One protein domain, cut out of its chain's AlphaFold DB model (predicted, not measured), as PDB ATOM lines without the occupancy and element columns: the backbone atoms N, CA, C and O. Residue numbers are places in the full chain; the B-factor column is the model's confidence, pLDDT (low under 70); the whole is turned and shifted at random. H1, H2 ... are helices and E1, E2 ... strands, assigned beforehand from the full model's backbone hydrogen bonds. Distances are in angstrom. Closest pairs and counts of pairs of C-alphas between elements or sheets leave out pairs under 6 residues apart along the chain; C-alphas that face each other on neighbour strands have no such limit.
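What this domain is: This is residues 497 to 508 and 516 to 588 of the 909 residues of an uncharacterized protein of Mageeibacillus indolicus (strain UPII9-5) (UniProt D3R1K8). With little regular structure, the chain winds in stacked turns, residues 502 to 503, 524 to 525 and 546 to 547 pairing in a short parallel row; a small parallel sheet, E1 E2 E3 in order, lies towards one end, with H1 at its margin. The 85 printed residues hold E1, E2, H1, E3 along the chain, class mixed, 16 residues in named elements; the whole is compact, radius of gyration of the C-alphas 12.0 A, spans 34 by 32 by 17 A.

Where its parts are: E1, residues 537 to 540, starts at C-alpha (42.843, 11.722, 29.726). E2 is 562 to 566, 13.2 A; H1 569 to 572; E3 581 to 583, ending at (34.995, 17.535, 27.038).

How they stand to each other: E1 and E2 are parallel at 38 degrees; N 565 and O 538 are 2.9 A apart. E2 and E3 are parallel at 19 degrees; N 564 and O 582 are 2.9 A apart. E2, H1, E3 form a strand-helix-strand unit, parallel neighbours joined through a helix, its crossover right-handed. H1 only grazes the sheet; its one O i to N i+3 pair is out of range.

The domain as a whole: Residues 509 to 515 are cut out, leaving 10.9 A between C-alphas 508 and 516. E1 to E2 is a long link. pLDDT is under 70 at 556 to 560 and 566 to 570.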
ATOM      1  N   LEU A 497      37.000   7.396  47.996       96.94
ATOM      2  CA  LEU A 497      36.552   8.596  48.718       96.94
ATOM      3  C   LEU A 497      35.059   8.902  48.455       96.94
ATOM      4  O   LEU A 497      34.721   9.960  47.918       96.94
ATOM      5  N   PRO A 498      34.122   7.999  48.798       96.38
ATOM      6  CA  PRO A 498      32.709   8.121  48.427       96.38
ATOM      7  C   PRO A 498      31.990   9.354  49.003       96.38
ATOM      8  O   PRO A 498      30.983   9.773  48.425       96.38
ATOM      9  N   ALA A 499      32.475   9.939  50.104       97.12
ATOM     10  CA  ALA A 499      31.920  11.162  50.691       97.12
ATOM     11  C   ALA A 499      32.413  12.461  50.019       97.12
ATOM     12  O   ALA A 499      31.785  13.508  50.195       97.12
ATOM     13  N   LEU A 500      33.490  12.418  49.226       97.69
ATOM     14  CA  LEU A 500      34.109  13.619  48.669       97.69
ATOM     15  C   LEU A 500      33.285  14.185  47.502       97.69
ATOM     16  O   LEU A 500      33.150  13.571  46.441       97.69
ATOM     17  N   LYS A 501      32.756  15.399  47.686       97.00
ATOM     18  CA  LYS A 501      31.903  16.085  46.694       97.00
ATOM     19  C   LYS A 501      32.647  17.052  45.785       97.00
ATOM     20  O   LYS A 501      32.145  17.401  44.715       97.00
ATOM     21  N   LYS A 502      33.831  17.498  46.188       96.94
ATOM     22  CA  LYS A 502      34.566  18.566  45.514       96.94
ATOM     23  C   LYS A 502      36.066  18.303  45.573       96.94
ATOM     24  O   LYS A 502      36.585  17.985  46.636       96.94
ATOM     25  N   ILE A 503      36.749  18.513  44.450       97.62
ATOM     26  CA  ILE A 503      38.203  18.716  44.423       97.62
ATOM     27  C   ILE A 503      38.435  20.226  44.373       97.62
ATOM     28  O   ILE A 503      38.002  20.886  43.424       97.62
ATOM     29  N   GLY A 504      39.036  20.759  45.437       92.06
ATOM     30  CA  GLY A 504      39.160  22.192  45.686       92.06
ATOM     31  C   GLY A 504      40.208  22.910  44.840       92.06
ATOM     32  O   GLY A 504      40.929  22.318  44.031       92.06
ATOM     33  N   VAL A 505      40.270  24.229  45.035       89.88
ATOM     34  CA  VAL A 505      41.222  25.106  44.353       89.88
ATOM     35  C   VAL A 505      42.651  24.615  44.583       89.88
ATOM     36  O   VAL A 505      43.087  24.409  45.717       89.88
ATOM     37  N   GLN A 506      43.384  24.421  43.485       91.56
ATOM     38  CA  GLN A 506      44.803  24.049  43.488       91.56
ATOM     39  C   GLN A 506      45.166  22.771  44.269       91.56
ATOM     40  O   GLN A 506      46.348  22.556  44.527       91.56
ATOM     41  N   THR A 507      44.205  21.912  44.642       96.12
ATOM     42  CA  THR A 507      44.445  20.776  45.554       96.12
ATOM     43  C   THR A 507      45.633  19.898  45.142       96.12
ATOM     44  O   THR A 507      46.424  19.544  46.010       96.12
ATOM     45  N   PHE A 508      45.806  19.616  43.847       97.75
ATOM     46  CA  PHE A 508      46.908  18.828  43.276       97.75
ATOM     47  C   PHE A 508      47.773  19.641  42.292       97.75
ATOM     48  O   PHE A 508      48.404  19.078  41.392       97.75
ATOM     49  N   VAL A 516      44.019   9.902  36.691       94.56
ATOM     50  CA  VAL A 516      43.258  10.057  37.937       94.56
ATOM     51  C   VAL A 516      42.015   9.175  37.888       94.56
ATOM     52  O   VAL A 516      41.235   9.274  36.935       94.56
ATOM     53  N   GLN A 517      41.789   8.377  38.931       94.69
ATOM     54  CA  GLN A 517      40.495   7.744  39.187       94.69
ATOM     55  C   GLN A 517      39.708   8.625  40.155       94.69
ATOM     56  O   GLN A 517      40.146   8.870  41.274       94.69
ATOM     57  N   LEU A 518      38.573   9.164  39.711       94.56
ATOM     58  CA  LEU A 518      37.806  10.137  40.491       94.56
ATOM     59  C   LEU A 518      36.862   9.466  41.508       94.56
ATOM     60  O   LEU A 518      36.394   8.352  41.261       94.56
ATOM     61  N   PRO A 519      36.506  10.162  42.608       95.56
ATOM     62  CA  PRO A 519      35.517   9.670  43.563       95.56
ATOM     63  C   PRO A 519      34.137   9.465  42.916       95.56
ATOM     64  O   PRO A 519      33.717  10.300  42.113       95.56
ATOM     65  N   PRO A 520      33.362   8.435  43.295       93.44
ATOM     66  CA  PRO A 520      32.112   8.083  42.610       93.44
ATOM     67  C   PRO A 520      31.007   9.151  42.719       93.44
ATOM     68  O   PRO A 520      30.172   9.286  41.823       93.44
ATOM     69  N   ASN A 521      30.999   9.936  43.800       94.44
ATOM     70  CA  ASN A 521      29.971  10.943  44.086       94.44
ATOM     71  C   ASN A 521      30.457  12.388  43.882       94.44
ATOM     72  O   ASN A 521      29.838  13.311  44.420       94.44
ATOM     73  N   LEU A 522      31.551  12.576  43.138       95.44
ATOM     74  CA  LEU A 522      32.161  13.878  42.899       95.44
ATOM     75  C   LEU A 522      31.248  14.802  42.080       95.44
ATOM     76  O   LEU A 522      30.837  14.472  40.975       95.44
ATOM     77  N   GLU A 523      31.002  16.012  42.575       94.81
ATOM     78  CA  GLU A 523      30.119  16.992  41.933       94.81
ATOM     79  C   GLU A 523      30.886  18.111  41.215       94.81
ATOM     80  O   GLU A 523      30.407  18.620  40.194       94.81
ATOM     81  N   LYS A 524      32.054  18.516  41.739       95.00
ATOM     82  CA  LYS A 524      32.793  19.705  41.275       95.00
ATOM     83  C   LYS A 524      34.310  19.508  41.232       95.00
ATOM     84  O   LYS A 524      34.896  18.951  42.158       95.00
ATOM     85  N   ILE A 525      34.941  20.064  40.196       95.81
ATOM     86  CA  ILE A 525      36.400  20.230  40.089       95.81
ATOM     87  C   ILE A 525      36.708  21.724  39.928       95.81
ATOM     88  O   ILE A 525      36.273  22.362  38.963       95.81
ATOM     89  N   GLU A 526      37.423  22.298  40.892       94.06
ATOM     90  CA  GLU A 526      37.608  23.747  40.990       94.06
ATOM     91  C   GLU A 526      38.853  24.293  40.274       94.06
ATOM     92  O   GLU A 526      39.585  23.579  39.583       94.06
ATOM     93  N   ALA A 527      39.040  25.612  40.385       87.88
ATOM     94  CA  ALA A 527      40.085  26.360  39.709       87.88
ATOM     95  C   ALA A 527      41.467  25.761  39.980       87.88
ATOM     96  O   ALA A 527      41.864  25.559  41.127       87.88
ATOM     97  N   GLN A 528      42.215  25.502  38.908       91.75
ATOM     98  CA  GLN A 528      43.591  25.007  38.975       91.75
ATOM     99  C   GLN A 528      43.790  23.718  39.797       91.75
ATOM    100  O   GLN A 528      44.924  23.423  40.168       91.75
ATOM    101  N   ALA A 529      42.730  22.944  40.069       95.81
ATOM    102  CA  ALA A 529      42.779  21.738  40.900       95.81
ATOM    103  C   ALA A 529      43.915  20.775  40.508       95.81
ATOM    104  O   ALA A 529      44.592  20.248  41.385       95.81
ATOM    105  N   PHE A 530      44.159  20.614  39.207       95.62
ATOM    106  CA  PHE A 530      45.224  19.799  38.619       95.62
ATOM    107  C   PHE A 530      46.172  20.629  37.742       95.62
ATOM    108  O   PHE A 530      46.784  20.100  36.816       95.62
ATOM    109  N   TYR A 531      46.304  21.931  38.007       91.19
ATOM    110  CA  TYR A 531      47.167  22.811  37.219       91.19
ATOM    111  C   TYR A 531      48.615  22.312  37.197       91.19
ATOM    112  O   TYR A 531      49.136  21.939  38.247       91.19
ATOM    113  N   ASN A 532      49.271  22.359  36.036       89.31
ATOM    114  CA  ASN A 532      50.645  21.893  35.829       89.31
ATOM    115  C   ASN A 532      50.850  20.424  36.244       89.31
ATOM    116  O   ASN A 532      51.607  20.122  37.165       89.31
ATOM    117  N   ASN A 533      50.128  19.531  35.564       92.06
ATOM    118  CA  ASN A 533      50.263  18.070  35.632       92.06
ATOM    119  C   ASN A 533      50.389  17.477  34.213       92.06
ATOM    120  O   ASN A 533      50.318  18.195  33.213       92.06
ATOM    121  N   ASP A 534      50.548  16.154  34.113       91.00
ATOM    122  CA  ASP A 534      50.741  15.414  32.858       91.00
ATOM    123  C   ASP A 534      49.515  14.565  32.460       91.00
ATOM    124  O   ASP A 534      49.623  13.588  31.710       91.00
ATOM    125  N   ILE A 535      48.323  14.956  32.933       91.56
ATOM    126  CA  ILE A 535      47.064  14.243  32.687       91.56
ATOM    127  C   ILE A 535      46.657  14.387  31.221       91.56
ATOM    128  O   ILE A 535      46.269  15.461  30.753       91.56
ATOM    129  N   LYS A 536      46.682  13.269  30.495       88.38
ATOM    130  CA  LYS A 536      46.273  13.220  29.081       88.38
ATOM    131  C   LYS A 536      44.785  12.974  28.921       88.38
ATOM    132  O   LYS A 536      44.162  13.538  28.025       88.38
ATOM    133  N   GLN A 537      44.233  12.127  29.783       89.62
ATOM    134  CA  GLN A 537      42.843  11.722  29.726       89.62
ATOM    135  C   GLN A 537      42.270  11.540  31.128       89.62
ATOM    136  O   GLN A 537      42.961  11.054  32.019       89.62
ATOM    137  N   ILE A 538      40.998  11.890  31.307       90.12
ATOM    138  CA  ILE A 538      40.261  11.638  32.547       90.12
ATOM    139  C   ILE A 538      38.848  11.143  32.249       90.12
ATOM    140  O   ILE A 538      38.215  11.595  31.291       90.12
ATOM    141  N   THR A 539      38.360  10.227  33.084       89.00
ATOM    142  CA  THR A 539      36.985   9.729  33.036       89.00
ATOM    143  C   THR A 539      36.190  10.308  34.195       89.00
ATOM    144  O   THR A 539      36.598  10.180  35.346       89.00
ATOM    145  N   LEU A 540      35.051  10.941  33.900       88.88
ATOM    146  CA  LEU A 540      34.195  11.548  34.925       88.88
ATOM    147  C   LEU A 540      33.124  10.577  35.447       88.88
ATOM    148  O   LEU A 540      32.556   9.825  34.648       88.88
ATOM    149  N   PRO A 541      32.776  10.643  36.744       88.81
ATOM    150  CA  PRO A 541      31.556  10.039  37.265       88.81
ATOM    151  C   PRO A 541      30.320  10.864  36.866       88.81
ATOM    152  O   PRO A 541      30.403  12.063  36.595       88.81
ATOM    153  N   ASP A 542      29.146  10.225  36.872       85.38
ATOM    154  CA  ASP A 542      27.872  10.841  36.458       85.38
ATOM    155  C   ASP A 542      27.444  12.030  37.329       85.38
ATOM    156  O   ASP A 542      26.630  12.853  36.912       85.38
ATOM    157  N   SER A 543      27.974  12.110  38.543       90.19
ATOM    158  CA  SER A 543      27.682  13.136  39.541       90.19
ATOM    159  C   SER A 543      28.298  14.502  39.214       90.19
ATOM    160  O   SER A 543      27.823  15.507  39.745       90.19
ATOM    161  N   VAL A 544      29.287  14.582  38.309       91.69
ATOM    162  CA  VAL A 544      29.970  15.849  38.000       91.69
ATOM    163  C   VAL A 544      29.035  16.807  37.269       91.69
ATOM    164  O   VAL A 544      28.523  16.519  36.185       91.69
ATOM    165  N   THR A 545      28.861  17.994  37.849       91.06
ATOM    166  CA  THR A 545      28.022  19.072  37.303       91.06
ATOM    167  C   THR A 545      28.820  20.302  36.884       91.06
ATOM    168  O   THR A 545      28.303  21.130  36.136       91.06
ATOM    169  N   SER A 546      30.072  20.443  37.338       91.25
ATOM    170  CA  SER A 546      30.903  21.604  37.016       91.25
ATOM    171  C   SER A 546      32.400  21.296  37.057       91.25
ATOM    172  O   SER A 546      32.890  20.627  37.969       91.25
ATOM    173  N   ILE A 547      33.124  21.835  36.075       92.81
ATOM    174  CA  ILE A 547      34.588  21.851  36.003       92.81
ATOM    175  C   ILE A 547      34.999  23.285  35.683       92.81
ATOM    176  O   ILE A 547      34.515  23.871  34.715       92.81
ATOM    177  N   THR A 548      35.879  23.863  36.496       91.50
ATOM    178  CA  THR A 548      36.347  25.237  36.269       91.50
ATOM    179  C   THR A 548      37.275  25.292  35.057       91.50
ATOM    180  O   THR A 548      38.098  24.400  34.862       91.50
ATOM    181  N   PHE A 549      37.177  26.354  34.253       88.06
ATOM    182  CA  PHE A 549      37.851  26.487  32.952       88.06
ATOM    183  C   PHE A 549      39.375  26.250  32.983       88.06
ATOM    184  O   PHE A 549      39.939  25.782  31.997       88.06
ATOM    185  N   ASN A 550      40.042  26.526  34.106       89.88
ATOM    186  CA  ASN A 550      41.486  26.365  34.276       89.88
ATOM    187  C   ASN A 550      41.889  25.184  35.184       89.88
ATOM    188  O   ASN A 550      43.039  25.118  35.615       89.88
ATOM    189  N   ALA A 551      40.970  24.258  35.485       92.25
ATOM    190  CA  ALA A 551      41.210  23.120  36.381       92.25
ATOM    191  C   ALA A 551      42.398  22.238  35.953       92.25
ATOM    192  O   ALA A 551      43.126  21.748  36.811       92.25
ATOM    193  N   PHE A 552      42.608  22.083  34.641       92.50
ATOM    194  CA  PHE A 552      43.656  21.254  34.026       92.50
ATOM    195  C   PHE A 552      44.642  22.079  33.171       92.50
ATOM    196  O   PHE A 552      45.259  21.559  32.246       92.50
ATOM    197  N   SER A 553      44.744  23.394  33.403       88.25
ATOM    198  CA  SER A 553      45.659  24.258  32.637       88.25
ATOM    199  C   SER A 553      47.127  24.023  33.004       88.25
ATOM    200  O   SER A 553      47.437  23.613  34.116       88.25
ATOM    201  N   ASN A 554      48.036  24.351  32.084       83.56
ATOM    202  CA  ASN A 554      49.488  24.294  32.275       83.56
ATOM    203  C   ASN A 554      50.118  25.612  31.783       83.56
ATOM    204  O   ASN A 554      49.601  26.217  30.845       83.56
ATOM    205  N   ASP A 555      51.232  26.042  32.378       74.06
ATOM    206  CA  ASP A 555      52.043  27.188  31.913       74.06
ATOM    207  C   ASP A 555      53.045  26.811  30.814       74.06
ATOM    208  O   ASP A 555      53.590  27.681  30.136       74.06
ATOM    209  N   VAL A 556      53.287  25.515  30.610       69.19
ATOM    210  CA  VAL A 556      54.224  25.027  29.597       69.19
ATOM    211  C   VAL A 556      53.592  25.093  28.205       69.19
ATOM    212  O   VAL A 556      52.692  24.317  27.868       69.19
ATOM    213  N   ALA A 557      54.099  26.005  27.370       61.19
ATOM    214  CA  ALA A 557      53.690  26.137  25.977       61.19
ATOM    215  C   ALA A 557      53.882  24.818  25.202       61.19
ATOM    216  O   ALA A 557      54.930  24.181  25.280       61.19
ATOM    217  N   GLY A 558      52.866  24.413  24.431       61.50
ATOM    218  CA  GLY A 558      52.922  23.233  23.559       61.50
ATOM    219  C   GLY A 558      52.450  21.911  24.175       61.50
ATOM    220  O   GLY A 558      52.383  20.917  23.451       61.50
ATOM    221  N   LYS A 559      52.069  21.864  25.463       69.50
ATOM    222  CA  LYS A 559      51.408  20.670  26.023       69.50
ATOM    223  C   LYS A 559      49.997  20.485  25.424       69.50
ATOM    224  O   LYS A 559      49.276  21.473  25.255       69.50
ATOM    225  N   PRO A 560      49.580  19.243  25.103       67.12
ATOM    226  CA  PRO A 560      48.233  18.975  24.611       67.12
ATOM    227  C   PRO A 560      47.191  19.273  25.696       67.12
ATOM    228  O   PRO A 560      47.454  19.091  26.883       67.12
ATOM    229  N   LYS A 561      45.991  19.695  25.279       77.88
ATOM    230  CA  LYS A 561      44.844  19.821  26.189       77.88
ATOM    231  C   LYS A 561      44.467  18.447  26.745       77.88
ATOM    232  O   LYS A 561      44.426  17.474  25.992       77.88
ATOM    233  N   THR A 562      44.128  18.382  28.028       79.50
ATOM    234  CA  THR A 562      43.592  17.171  28.656       79.50
ATOM    235  C   THR A 562      42.265  16.782  28.001       79.50
ATOM    236  O   THR A 562      41.364  17.608  27.831       79.50
ATOM    237  N   VAL A 563      42.126  15.511  27.626       78.06
ATOM    238  CA  VAL A 563      40.906  14.977  27.016       78.06
ATOM    239  C   VAL A 563      40.004  14.394  28.099       78.06
ATOM    240  O   VAL A 563      40.339  13.414  28.754       78.06
ATOM    241  N   ILE A 564      38.822  14.968  28.280       76.62
ATOM    242  CA  ILE A 564      37.827  14.439  29.213       76.62
ATOM    243  C   ILE A 564      36.882  13.509  28.446       76.62
ATOM    244  O   ILE A 564      36.198  13.939  27.510       76.62
ATOM    245  N   ILE A 565      36.849  12.232  28.833       71.06
ATOM    246  CA  ILE A 565      36.050  11.177  28.193       71.06
ATOM    247  C   ILE A 565      34.964  10.692  29.161       71.06
ATOM    248  O   ILE A 565      35.143  10.684  30.375       71.06
ATOM    249  N   ALA A 566      33.804  10.312  28.627       61.97
ATOM    250  CA  ALA A 566      32.722   9.720  29.407       61.97
ATOM    251  C   ALA A 566      32.727   8.197  29.309       61.97
ATOM    252  O   ALA A 566      32.858   7.651  28.217       61.97
ATOM    253  N   ASN A 567      32.409   7.549  30.430       56.12
ATOM    254  CA  ASN A 567      31.833   6.203  30.428       56.12
ATOM    255  C   ASN A 567      30.294   6.234  30.281       56.12
ATOM    256  O   ASN A 567      29.705   5.230  29.892       56.12
ATOM    257  N   ASN A 568      29.632   7.371  30.558       59.69
ATOM    258  CA  ASN A 568      28.173   7.519  30.490       59.69
ATOM    259  C   ASN A 568      27.760   8.963  30.082       59.69
ATOM    260  O   ASN A 568      28.216   9.936  30.686       59.69
ATOM    261  N   PRO A 569      26.937   9.155  29.031       57.69
ATOM    262  CA  PRO A 569      26.775  10.457  28.368       57.69
ATOM    263  C   PRO A 569      25.803  11.463  29.021       57.69
ATOM    264  O   PRO A 569      25.670  12.576  28.516       57.69
ATOM    265  N   LYS A 570      25.083  11.132  30.107       67.19
ATOM    266  CA  LYS A 570      23.922  11.950  30.543       67.19
ATOM    267  C   LYS A 570      24.257  13.381  30.990       67.19
ATOM    268  O   LYS A 570      23.467  14.290  30.718       67.19
ATOM    269  N   ASN A 571      25.383  13.586  31.673       73.00
ATOM    270  CA  ASN A 571      25.776  14.902  32.195       73.00
ATOM    271  C   ASN A 571      26.992  15.504  31.483       73.00
ATOM    272  O   ASN A 571      27.081  16.727  31.392       73.00
ATOM    273  N   ILE A 572      27.866  14.676  30.901       78.44
ATOM    274  CA  ILE A 572      29.094  15.147  30.244       78.44
ATOM    275  C   ILE A 572      28.818  16.103  29.072       78.44
ATOM    276  O   ILE A 572      29.532  17.085  28.894       78.44
ATOM    277  N   ASP A 573      27.733  15.873  28.325       83.88
ATOM    278  CA  ASP A 573      27.348  16.676  27.158       83.88
ATOM    279  C   ASP A 573      26.818  18.073  27.537       83.88
ATOM    280  O   ASP A 573      26.494  18.866  26.655       83.88
ATOM    281  N   LYS A 574      26.705  18.379  28.836       86.88
ATOM    282  CA  LYS A 574      26.312  19.696  29.366       86.88
ATOM    283  C   LYS A 574      27.497  20.492  29.914       86.88
ATOM    284  O   LYS A 574      27.310  21.639  30.316       86.88
ATOM    285  N   LEU A 575      28.691  19.900  29.966       89.88
ATOM    286  CA  LEU A 575      29.871  20.544  30.532       89.88
ATOM    287  C   LEU A 575      30.621  21.335  29.445       89.88
ATOM    288  O   LEU A 575      30.909  20.784  28.377       89.88
ATOM    289  N   PRO A 576      30.952  22.616  29.691       91.25
ATOM    290  CA  PRO A 576      31.772  23.392  28.771       91.25
ATOM    291  C   PRO A 576      33.223  22.891  28.766       91.25
ATOM    292  O   PRO A 576      33.715  22.340  29.753       91.25
ATOM    293  N   ALA A 577      33.921  23.110  27.654       91.25
ATOM    294  CA  ALA A 577      35.373  22.974  27.596       91.25
ATOM    295  C   ALA A 577      36.066  24.068  28.435       91.25
ATOM    296  O   ALA A 577      35.480  25.113  28.722       91.25
ATOM    297  N   GLY A 578      37.333  23.846  28.782       89.31
ATOM    298  CA  GLY A 578      38.180  24.824  29.465       89.31
ATOM    299  C   GLY A 578      39.378  25.259  28.624       89.31
ATOM    300  O   GLY A 578      39.533  24.877  27.462       89.31
ATOM    301  N   ASP A 579      40.258  26.052  29.226       84.25
ATOM    302  CA  ASP A 579      41.497  26.501  28.585       84.25
ATOM    303  C   ASP A 579      42.481  25.331  28.433       84.25
ATOM    304  O   ASP A 579      43.095  25.165  27.377       84.25
ATOM    305  N   GLY A 580      42.561  24.469  29.455       85.12
ATOM    306  CA  GLY A 580      43.444  23.300  29.501       85.12
ATOM    307  C   GLY A 580      42.816  21.966  29.089       85.12
ATOM    308  O   GLY A 580      43.527  20.968  29.041       85.12
ATOM    309  N   PHE A 581      41.511  21.904  28.794       90.81
ATOM    310  CA  PHE A 581      40.826  20.632  28.523       90.81
ATOM    311  C   PHE A 581      39.675  20.743  27.517       90.81
ATOM    312  O   PHE A 581      39.073  21.803  27.349       90.81
ATOM    313  N   VAL A 582      39.335  19.619  26.885       89.31
ATOM    314  CA  VAL A 582      38.147  19.469  26.027       89.31
ATOM    315  C   VAL A 582      37.277  18.342  26.569       89.31
ATOM    316  O   VAL A 582      37.795  17.305  26.980       89.31
ATOM    317  N   VAL A 583      35.958  18.533  26.556       89.69
ATOM    318  CA  VAL A 583      34.995  17.535  27.038       89.69
ATOM    319  C   VAL A 583      34.328  16.834  25.865       89.69
ATOM    320  O   VAL A 583      33.768  17.495  24.995       89.69
ATOM    321  N   ASN A 584      34.384  15.500  25.841       86.94
ATOM    322  CA  ASN A 584      33.755  14.660  24.820       86.94
ATOM    323  C   ASN A 584      33.965  15.189  23.375       86.94
ATOM    324  O   ASN A 584      32.995  15.540  22.696       86.94
ATOM    325  N   PRO A 585      35.217  15.267  22.872       86.38
ATOM    326  CA  PRO A 585      35.536  15.915  21.588       86.38
ATOM    327  C   PRO A 585      34.868  15.260  20.362       86.38
ATOM    328  O   PRO A 585      34.802  15.852  19.277       86.38
ATOM    329  N   TYR A 586      34.366  14.034  20.523       85.75
ATOM    330  CA  TYR A 586      33.670  13.274  19.489       85.75
ATOM    331  C   TYR A 586      32.196  13.677  19.347       85.75
ATOM    332  O   TYR A 586      31.609  13.487  18.282       85.75
ATOM    333  N   LYS A 587      31.591  14.270  20.387       89.12
ATOM    334  CA  LYS A 587      30.226  14.797  20.322       89.12
ATOM    335  C   LYS A 587      30.238  16.162  19.649       89.12
ATOM    336  O   LYS A 587      30.644  17.160  20.243       89.12
ATOM    337  N   LYS A 588      29.797  16.200  18.393       91.25
ATOM    338  CA  LYS A 588      29.698  17.435  17.608       91.25
ATOM    339  C   LYS A 588      28.495  18.278  18.021       91.25
ATOM    340  O   LYS A 588      27.505  17.748  18.524       91.25
TER     341      LYS A 588